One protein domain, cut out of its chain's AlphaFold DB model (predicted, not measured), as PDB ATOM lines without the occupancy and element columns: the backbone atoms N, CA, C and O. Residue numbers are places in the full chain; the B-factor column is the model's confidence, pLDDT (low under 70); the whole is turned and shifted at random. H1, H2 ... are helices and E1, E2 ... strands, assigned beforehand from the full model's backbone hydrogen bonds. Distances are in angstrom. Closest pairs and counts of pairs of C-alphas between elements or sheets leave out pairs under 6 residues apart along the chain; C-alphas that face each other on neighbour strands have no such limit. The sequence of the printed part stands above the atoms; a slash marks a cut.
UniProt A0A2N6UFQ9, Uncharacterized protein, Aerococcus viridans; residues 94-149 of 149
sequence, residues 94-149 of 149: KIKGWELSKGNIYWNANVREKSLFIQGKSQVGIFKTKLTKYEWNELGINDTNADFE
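What this domain is: This is residues 94 to 149 of the 149 residues of an uncharacterized protein of Aerococcus viridans (UniProt A0A2N6UFQ9). This small domain has little regular structure: a two-stranded hairpin, E1 and E2, with the short helix H1 and the short strand E3 on one side of it, joined by loops. Residues 94 to 95 pair antiparallel with E3. The 56 printed residues hold E1, E2, H1 and E3 in that order, mixed in class, with 19 residues in named elements. The whole is compact, radius of gyration of the C-alphas 10.7 A, spanning 31 by 23 by 17 A.

Where its parts are: E1, residues 106 to 110, begins at C-alpha (193.115, -127.663, 336.788) and is 13.3 A long. E2 is residues 115 to 119, 13.0 A. H1 is residues 133 to 138, 8.7 A. E3, residues 146 to 148, ends at C-alpha (192.428, -133.968, 329.433).

How they stand to each other: The hairpin E1 and E2 is antiparallel at 143 degrees; N 108 and O 117 are 2.9 A apart. H1 has its O i to N i+4 pairs within hydrogen-bond range. The closest C-alphas of H1 and E3, Lys 133 and Phe 148, are 8.0 A apart. E1 and E3 are only just apart, closest 8.4 A.

The domain as a whole: The printed part has no cut. E2 to H1 is a long link. Residue 124 is under 70 in pLDDT.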
ATOM      1  N   LYS A  94     193.205-129.930 332.519       97.00
ATOM      2  CA  LYS A  94     194.272-128.932 332.689       97.00
ATOM      3  C   LYS A  94     194.003-127.735 331.807       97.00
ATOM      4  O   LYS A  94     193.664-127.912 330.650       97.00
ATOM      5  N   ILE A  95     194.217-126.530 332.312       96.31
ATOM      6  CA  ILE A  95     194.153-125.304 331.514       96.31
ATOM      7  C   ILE A  95     195.229-125.361 330.430       96.31
ATOM      8  O   ILE A  95     196.383-125.666 330.720       96.31
ATOM      9  N   LYS A  96     194.880-125.034 329.188       95.75
ATOM     10  CA  LYS A  96     195.857-125.031 328.098       95.75
ATOM     11  C   LYS A  96     196.974-124.012 328.342       95.75
ATOM     12  O   LYS A  96     196.713-122.895 328.788       95.75
ATOM     13  N   GLY A  97     198.219-124.392 328.047       93.56
ATOM     14  CA  GLY A  97     199.399-123.585 328.381       93.56
ATOM     15  C   GLY A  97     199.798-123.662 329.861       93.56
ATOM     16  O   GLY A  97     200.539-122.803 330.348       93.56
ATOM     17  N   TRP A  98     199.303-124.671 330.588       94.25
ATOM     18  CA  TRP A  98     199.642-124.932 331.989       94.25
ATOM     19  C   TRP A  98     201.148-125.061 332.227       94.25
ATOM     20  O   TRP A  98     201.601-124.783 333.334       94.25
ATOM     21  N   GLU A  99     201.925-125.437 331.212       94.50
ATOM     22  CA  GLU A  99     203.380-125.593 331.269       94.50
ATOM     23  C   GLU A  99     204.094-124.286 331.646       94.50
ATOM     24  O   GLU A  99     205.202-124.306 332.181       94.50
ATOM     25  N   LEU A 100     203.456-123.141 331.392       93.69
ATOM     26  CA  LEU A 100     203.967-121.816 331.742       93.69
ATOM     27  C   LEU A 100     203.615-121.408 333.182       93.69
ATOM     28  O   LEU A 100     204.155-120.429 333.705       93.69
ATOM     29  N   SER A 101     202.702-122.133 333.829       88.62
ATOM     30  CA  SER A 101     202.193-121.824 335.161       88.62
ATOM     31  C   SER A 101     202.943-122.595 336.245       88.62
ATOM     32  O   SER A 101     203.209-123.787 336.131       88.62
ATOM     33  N   LYS A 102     203.236-121.916 337.360       87.94
ATOM     34  CA  LYS A 102     203.754-122.536 338.597       87.94
ATOM     35  C   LYS A 102     202.658-122.790 339.641       87.94
ATOM     36  O   LYS A 102     202.965-123.190 340.760       87.94
ATOM     37  N   GLY A 103     201.407-122.467 339.311       87.50
ATOM     38  CA  GLY A 103     200.278-122.471 340.237       87.50
ATOM     39  C   GLY A 103     199.331-123.652 340.046       87.50
ATOM     40  O   GLY A 103     199.693-124.702 339.526       87.50
ATOM     41  N   ASN A 104     198.084-123.458 340.472       91.44
ATOM     42  CA  ASN A 104     197.002-124.383 340.166       91.44
ATOM     43  C   ASN A 104     196.678-124.330 338.669       91.44
ATOM     44  O   ASN A 104     196.554-123.244 338.103       91.44
ATOM     45  N   ILE A 105     196.535-125.501 338.055       95.69
ATOM     46  CA  ILE A 105     196.392-125.641 336.601       95.69
ATOM     47  C   ILE A 105     195.164-126.450 336.183       95.69
ATOM     48  O   ILE A 105     195.025-126.731 335.001       95.69
ATOM     49  N   TYR A 106     194.286-126.845 337.111       96.38
ATOM     50  CA  TYR A 106     193.115-127.663 336.788       96.38
ATOM     51  C   TYR A 106     191.824-126.869 336.922       96.38
ATOM     52  O   TYR A 106     191.626-126.136 337.898       96.38
ATOM     53  N   TRP A 107     190.933-127.074 335.957       96.06
ATOM     54  CA  TRP A 107     189.531-126.721 336.085       96.06
ATOM     55  C   TRP A 107     188.853-127.662 337.076       96.06
ATOM     56  O   TRP A 107     189.002-128.879 337.002       96.06
ATOM     57  N   ASN A 108     188.076-127.084 337.983       95.44
ATOM     58  CA  ASN A 108     187.174-127.789 338.878       95.44
ATOM     59  C   ASN A 108     185.775-127.195 338.742       95.44
ATOM     60  O   ASN A 108     185.623-125.997 338.489       95.44
ATOM     61  N   ALA A 109     184.756-128.033 338.909       94.06
ATOM     62  CA  ALA A 109     183.377-127.664 338.628       94.06
ATOM     63  C   ALA A 109     182.491-127.740 339.871       94.06
ATOM     64  O   ALA A 109     182.436-128.764 340.557       94.06
ATOM     65  N   ASN A 110     181.698-126.699 340.113       91.19
ATOM     66  CA  ASN A 110     180.452-126.846 340.850       91.19
ATOM     67  C   ASN A 110     179.340-127.172 339.849       91.19
ATOM     68  O   ASN A 110     178.712-126.279 339.282       91.19
ATOM     69  N   VAL A 111     179.084-128.464 339.638       84.12
ATOM     70  CA  VAL A 111     178.093-128.929 338.652       84.12
ATOM     71  C   VAL A 111     176.676-128.424 338.941       84.12
ATOM     72  O   VAL A 111     175.899-128.220 338.013       84.12
ATOM     73  N   ARG A 112     176.336-128.165 340.213       84.88
ATOM     74  CA  ARG A 112     175.008-127.670 340.606       84.88
ATOM     75  C   ARG A 112     174.788-126.221 340.183       84.88
ATOM     76  O   ARG A 112     173.691-125.863 339.773       84.88
ATOM     77  N   GLU A 113     175.823-125.399 340.306       88.50
ATOM     78  CA  GLU A 113     175.777-123.968 339.979       88.50
ATOM     79  C   GLU A 113     176.313-123.669 338.576       88.50
ATOM     80  O   GLU A 113     176.331-122.513 338.166       88.50
ATOM     81  N   LYS A 114     176.753-124.703 337.843       87.88
ATOM     82  CA  LYS A 114     177.429-124.595 336.543       87.88
ATOM     83  C   LYS A 114     178.576-123.577 336.557       87.88
ATOM     84  O   LYS A 114     178.768-122.830 335.601       87.88
ATOM     85  N   SER A 115     179.329-123.534 337.654       90.81
ATOM     86  CA  SER A 115     180.455-122.617 337.828       90.81
ATOM     87  C   SER A 115     181.787-123.365 337.837       90.81
ATOM     88  O   SER A 115     181.876-124.523 338.257       90.81
ATOM     89  N   LEU A 116     182.824-122.688 337.344       93.94
ATOM     90  CA  LEU A 116     184.180-123.209 337.207       93.94
ATOM     91  C   LEU A 116     185.145-122.404 338.069       93.94
ATOM     92  O   LEU A 116     185.004-121.190 338.216       93.94
ATOM     93  N   PHE A 117     186.156-123.073 338.601       92.44
ATOM     94  CA  PHE A 117     187.235-122.431 339.339       92.44
ATOM     95  C   PHE A 117     188.544-123.198 339.157       92.44
ATOM     96  O   PHE A 117     188.553-124.370 338.778       92.44
ATOM     97  N   ILE A 118     189.661-122.522 339.421       93.38
ATOM     98  CA  ILE A 118     191.003-123.058 339.181       93.38
ATOM     99  C   ILE A 118     191.602-123.522 340.507       93.38
ATOM    100  O   ILE A 118     191.830-122.715 341.409       93.38
ATOM    101  N   GLN A 119     191.889-124.818 340.630       91.25
ATOM    102  CA  GLN A 119     192.565-125.374 341.806       91.25
ATOM    103  C   GLN A 119     193.410-126.606 341.419       91.25
ATOM    104  O   GLN A 119     193.543-126.942 340.246       91.25
ATOM    105  N   GLY A 120     194.085-127.228 342.385       89.12
ATOM    106  CA  GLY A 120     194.741-128.522 342.203       89.12
ATOM    107  C   GLY A 120     193.741-129.678 342.077       89.12
ATOM    108  O   GLY A 120     192.529-129.478 342.029       89.12
ATOM    109  N   LYS A 121     194.259-130.911 342.089       90.62
ATOM    110  CA  LYS A 121     193.467-132.152 341.968       90.62
ATOM    111  C   LYS A 121     192.686-132.543 343.227       90.62
ATOM    112  O   LYS A 121     191.982-133.553 343.220       90.62
ATOM    113  N   SER A 122     192.864-131.818 344.328       84.56
ATOM    114  CA  SER A 122     192.274-132.178 345.614       84.56
ATOM    115  C   SER A 122     190.762-131.995 345.577       84.56
ATOM    116  O   SER A 122     190.264-130.883 345.426       84.56
ATOM    117  N   GLN A 123     190.037-133.096 345.749       77.94
ATOM    118  CA  GLN A 123     188.585-133.099 345.866       77.94
ATOM    119  C   GLN A 123     188.174-132.389 347.166       77.94
ATOM    120  O   GLN A 123     188.503-132.858 348.254       77.94
ATOM    121  N   VAL A 124     187.442-131.274 347.062       69.81
ATOM    122  CA  VAL A 124     186.933-130.519 348.218       69.81
ATOM    123  C   VAL A 124     185.411-130.429 348.145       69.81
ATOM    124  O   VAL A 124     184.855-129.816 347.235       69.81
ATOM    125  N   GLY A 125     184.734-131.030 349.125       75.81
ATOM    126  CA  GLY A 125     183.284-130.930 349.288       75.81
ATOM    127  C   GLY A 125     182.497-131.340 348.039       75.81
ATOM    128  O   GLY A 125     182.666-132.440 347.514       75.81
ATOM    129  N   ILE A 126     181.614-130.446 347.588       75.88
ATOM    130  CA  ILE A 126     180.673-130.686 346.483       75.88
ATOM    131  C   ILE A 126     181.281-130.487 345.086       75.88
ATOM    132  O   ILE A 126     180.606-130.745 344.091       75.88
ATOM    133  N   PHE A 127     182.526-130.023 344.989       86.75
ATOM    134  CA  PHE A 127     183.128-129.688 343.703       86.75
ATOM    135  C   PHE A 127     183.702-130.910 343.010       86.75
ATOM    136  O   PHE A 127     184.396-131.700 343.632       86.75
ATOM    137  N   LYS A 128     183.455-131.067 341.716       91.00
ATOM    138  CA  LYS A 128     183.968-132.174 340.913       91.00
ATOM    139  C   LYS A 128     185.312-131.794 340.305       91.00
ATOM    140  O   LYS A 128     185.417-130.795 339.600       91.00
ATOM    141  N   THR A 129     186.316-132.617 340.593       94.31
ATOM    142  CA  THR A 129     187.669-132.496 340.023       94.31
ATOM    143  C   THR A 129     187.861-133.330 338.760       94.31
ATOM    144  O   THR A 129     188.753-133.058 337.963       94.31
ATOM    145  N   LYS A 130     187.005-134.337 338.562       94.69
ATOM    146  CA  LYS A 130     186.941-135.138 337.343       94.69
ATOM    147  C   LYS A 130     185.508-135.238 336.850       94.69
ATOM    148  O   LYS A 130     184.597-135.422 337.661       94.69
ATOM    149  N   LEU A 131     185.355-135.168 335.538       93.31
ATOM    150  CA  LEU A 131     184.098-135.295 334.806       93.31
ATOM    151  C   LEU A 131     184.370-136.028 333.488       93.31
ATOM    152  O   LEU A 131     185.530-136.161 333.077       93.31
ATOM    153  N   THR A 132     183.325-136.512 332.824       92.50
ATOM    154  CA  THR A 132     183.472-137.024 331.457       92.50
ATOM    155  C   THR A 132     183.802-135.871 330.503       92.50
ATOM    156  O   THR A 132     183.547-134.701 330.803       92.50
ATOM    157  N   LYS A 133     184.371-136.163 329.324       92.56
ATOM    158  CA  LYS A 133     184.612-135.111 328.317       92.56
ATOM    159  C   LYS A 133     183.315-134.405 327.904       92.56
ATOM    160  O   LYS A 133     183.330-133.202 327.672       92.56
ATOM    161  N   TYR A 134     182.200-135.136 327.846       88.69
ATOM    162  CA  TYR A 134     180.885-134.564 327.564       88.69
ATOM    163  C   TYR A 134     180.456-133.566 328.648       88.69
ATOM    164  O   TYR A 134     180.123-132.426 328.338       88.69
ATOM    165  N   GLU A 135     180.541-133.952 329.923       92.31
ATOM    166  CA  GLU A 135     180.217-133.068 331.048       92.31
ATOM    167  C   GLU A 135     181.120-131.823 331.094       92.31
ATOM    168  O   GLU A 135     180.650-130.730 331.410       92.31
ATOM    169  N   TRP A 136     182.405-131.956 330.747       95.88
ATOM    170  CA  TRP A 136     183.299-130.806 330.598       95.88
ATOM    171  C   TRP A 136     182.869-129.881 329.454       95.88
ATOM    172  O   TRP A 136     182.811-128.663 329.649       95.88
ATOM    173  N   ASN A 137     182.509-130.444 328.297       94.19
ATOM    174  CA  ASN A 137     182.040-129.679 327.143       94.19
ATOM    175  C   ASN A 137     180.769-128.878 327.471       94.19
ATOM    176  O   ASN A 137     180.680-127.712 327.090       94.19
ATOM    177  N   GLU A 138     179.836-129.453 328.235       93.31
ATOM    178  CA  GLU A 138     178.621-128.769 328.717       93.31
ATOM    179  C   GLU A 138     178.926-127.569 329.635       93.31
ATOM    180  O   GLU A 138     178.121-126.644 329.757       93.31
ATOM    181  N   LEU A 139     180.102-127.558 330.272       95.19
ATOM    182  CA  LEU A 139     180.611-126.440 331.073       95.19
ATOM    183  C   LEU A 139     181.498-125.476 330.264       95.19
ATOM    184  O   LEU A 139     182.030-124.518 330.821       95.19
ATOM    185  N   GLY A 140     181.667-125.705 328.959       95.31
ATOM    186  CA  GLY A 140     182.518-124.899 328.083       95.31
ATOM    187  C   GLY A 140     184.011-125.244 328.145       95.31
ATOM    188  O   GLY A 140     184.822-124.506 327.580       95.31
ATOM    189  N   ILE A 141     184.393-126.349 328.793       97.12
ATOM    190  CA  ILE A 141     185.774-126.845 328.853       97.12
ATOM    191  C   ILE A 141     185.961-127.971 327.837       97.12
ATOM    192  O   ILE A 141     185.278-128.985 327.897       97.12
ATOM    193  N   ASN A 142     186.882-127.794 326.892       96.62
ATOM    194  CA  ASN A 142     187.070-128.696 325.753       96.62
ATOM    195  C   ASN A 142     188.523-128.669 325.249       96.62
ATOM    196  O   ASN A 142     189.340-127.895 325.743       96.62
ATOM    197  N   ASP A 143     188.846-129.463 324.222       95.81
ATOM    198  CA  ASP A 143     190.224-129.616 323.719       95.81
ATOM    199  C   ASP A 143     190.856-128.296 323.196       95.81
ATOM    200  O   ASP A 143     192.070-128.218 322.977       95.81
ATOM    201  N   THR A 144     190.074-127.223 322.996       97.12
ATOM    202  CA  THR A 144     190.603-125.898 322.613       97.12
ATOM    203  C   THR A 144     191.187-125.121 323.791       97.12
ATOM    204  O   THR A 144     192.110-124.332 323.591       97.12
ATOM    205  N   ASN A 145     190.689-125.351 325.010       96.25
ATOM    206  CA  ASN A 145     191.058-124.594 326.210       96.25
ATOM    207  C   ASN A 145     191.550-125.471 327.370       96.25
ATOM    208  O   ASN A 145     192.001-124.934 328.389       96.25
ATOM    209  N   ALA A 146     191.521-126.793 327.200       97.44
ATOM    210  CA  ALA A 146     192.031-127.733 328.171       97.44
ATOM    211  C   ALA A 146     192.693-128.964 327.546       97.44
ATOM    212  O   ALA A 146     192.335-129.394 326.451       97.44
ATOM    213  N   ASP A 147     193.627-129.539 328.296       96.69
ATOM    214  CA  ASP A 147     194.213-130.850 328.037       96.69
ATOM    215  C   ASP A 147     193.651-131.850 329.063       96.69
ATOM    216  O   ASP A 147     193.709-131.613 330.275       96.69
ATOM    217  N   PHE A 148     193.079-132.960 328.587       95.56
ATOM    218  CA  PHE A 148     192.428-133.968 329.433       95.56
ATOM    219  C   PHE A 148     193.385-135.103 329.823       95.56
ATOM    220  O   PHE A 148     194.047-135.663 328.949       95.56
ATOM    221  N   GLU A 149     193.419-135.478 331.110       92.56
ATOM    222  CA  GLU A 149     194.210-136.611 331.644       92.56
ATOM    223  C   GLU A 149     193.496-137.446 332.715       92.56
ATOM    224  O   GLU A 149     192.624-136.899 333.435       92.56
TER     225      GLU A 149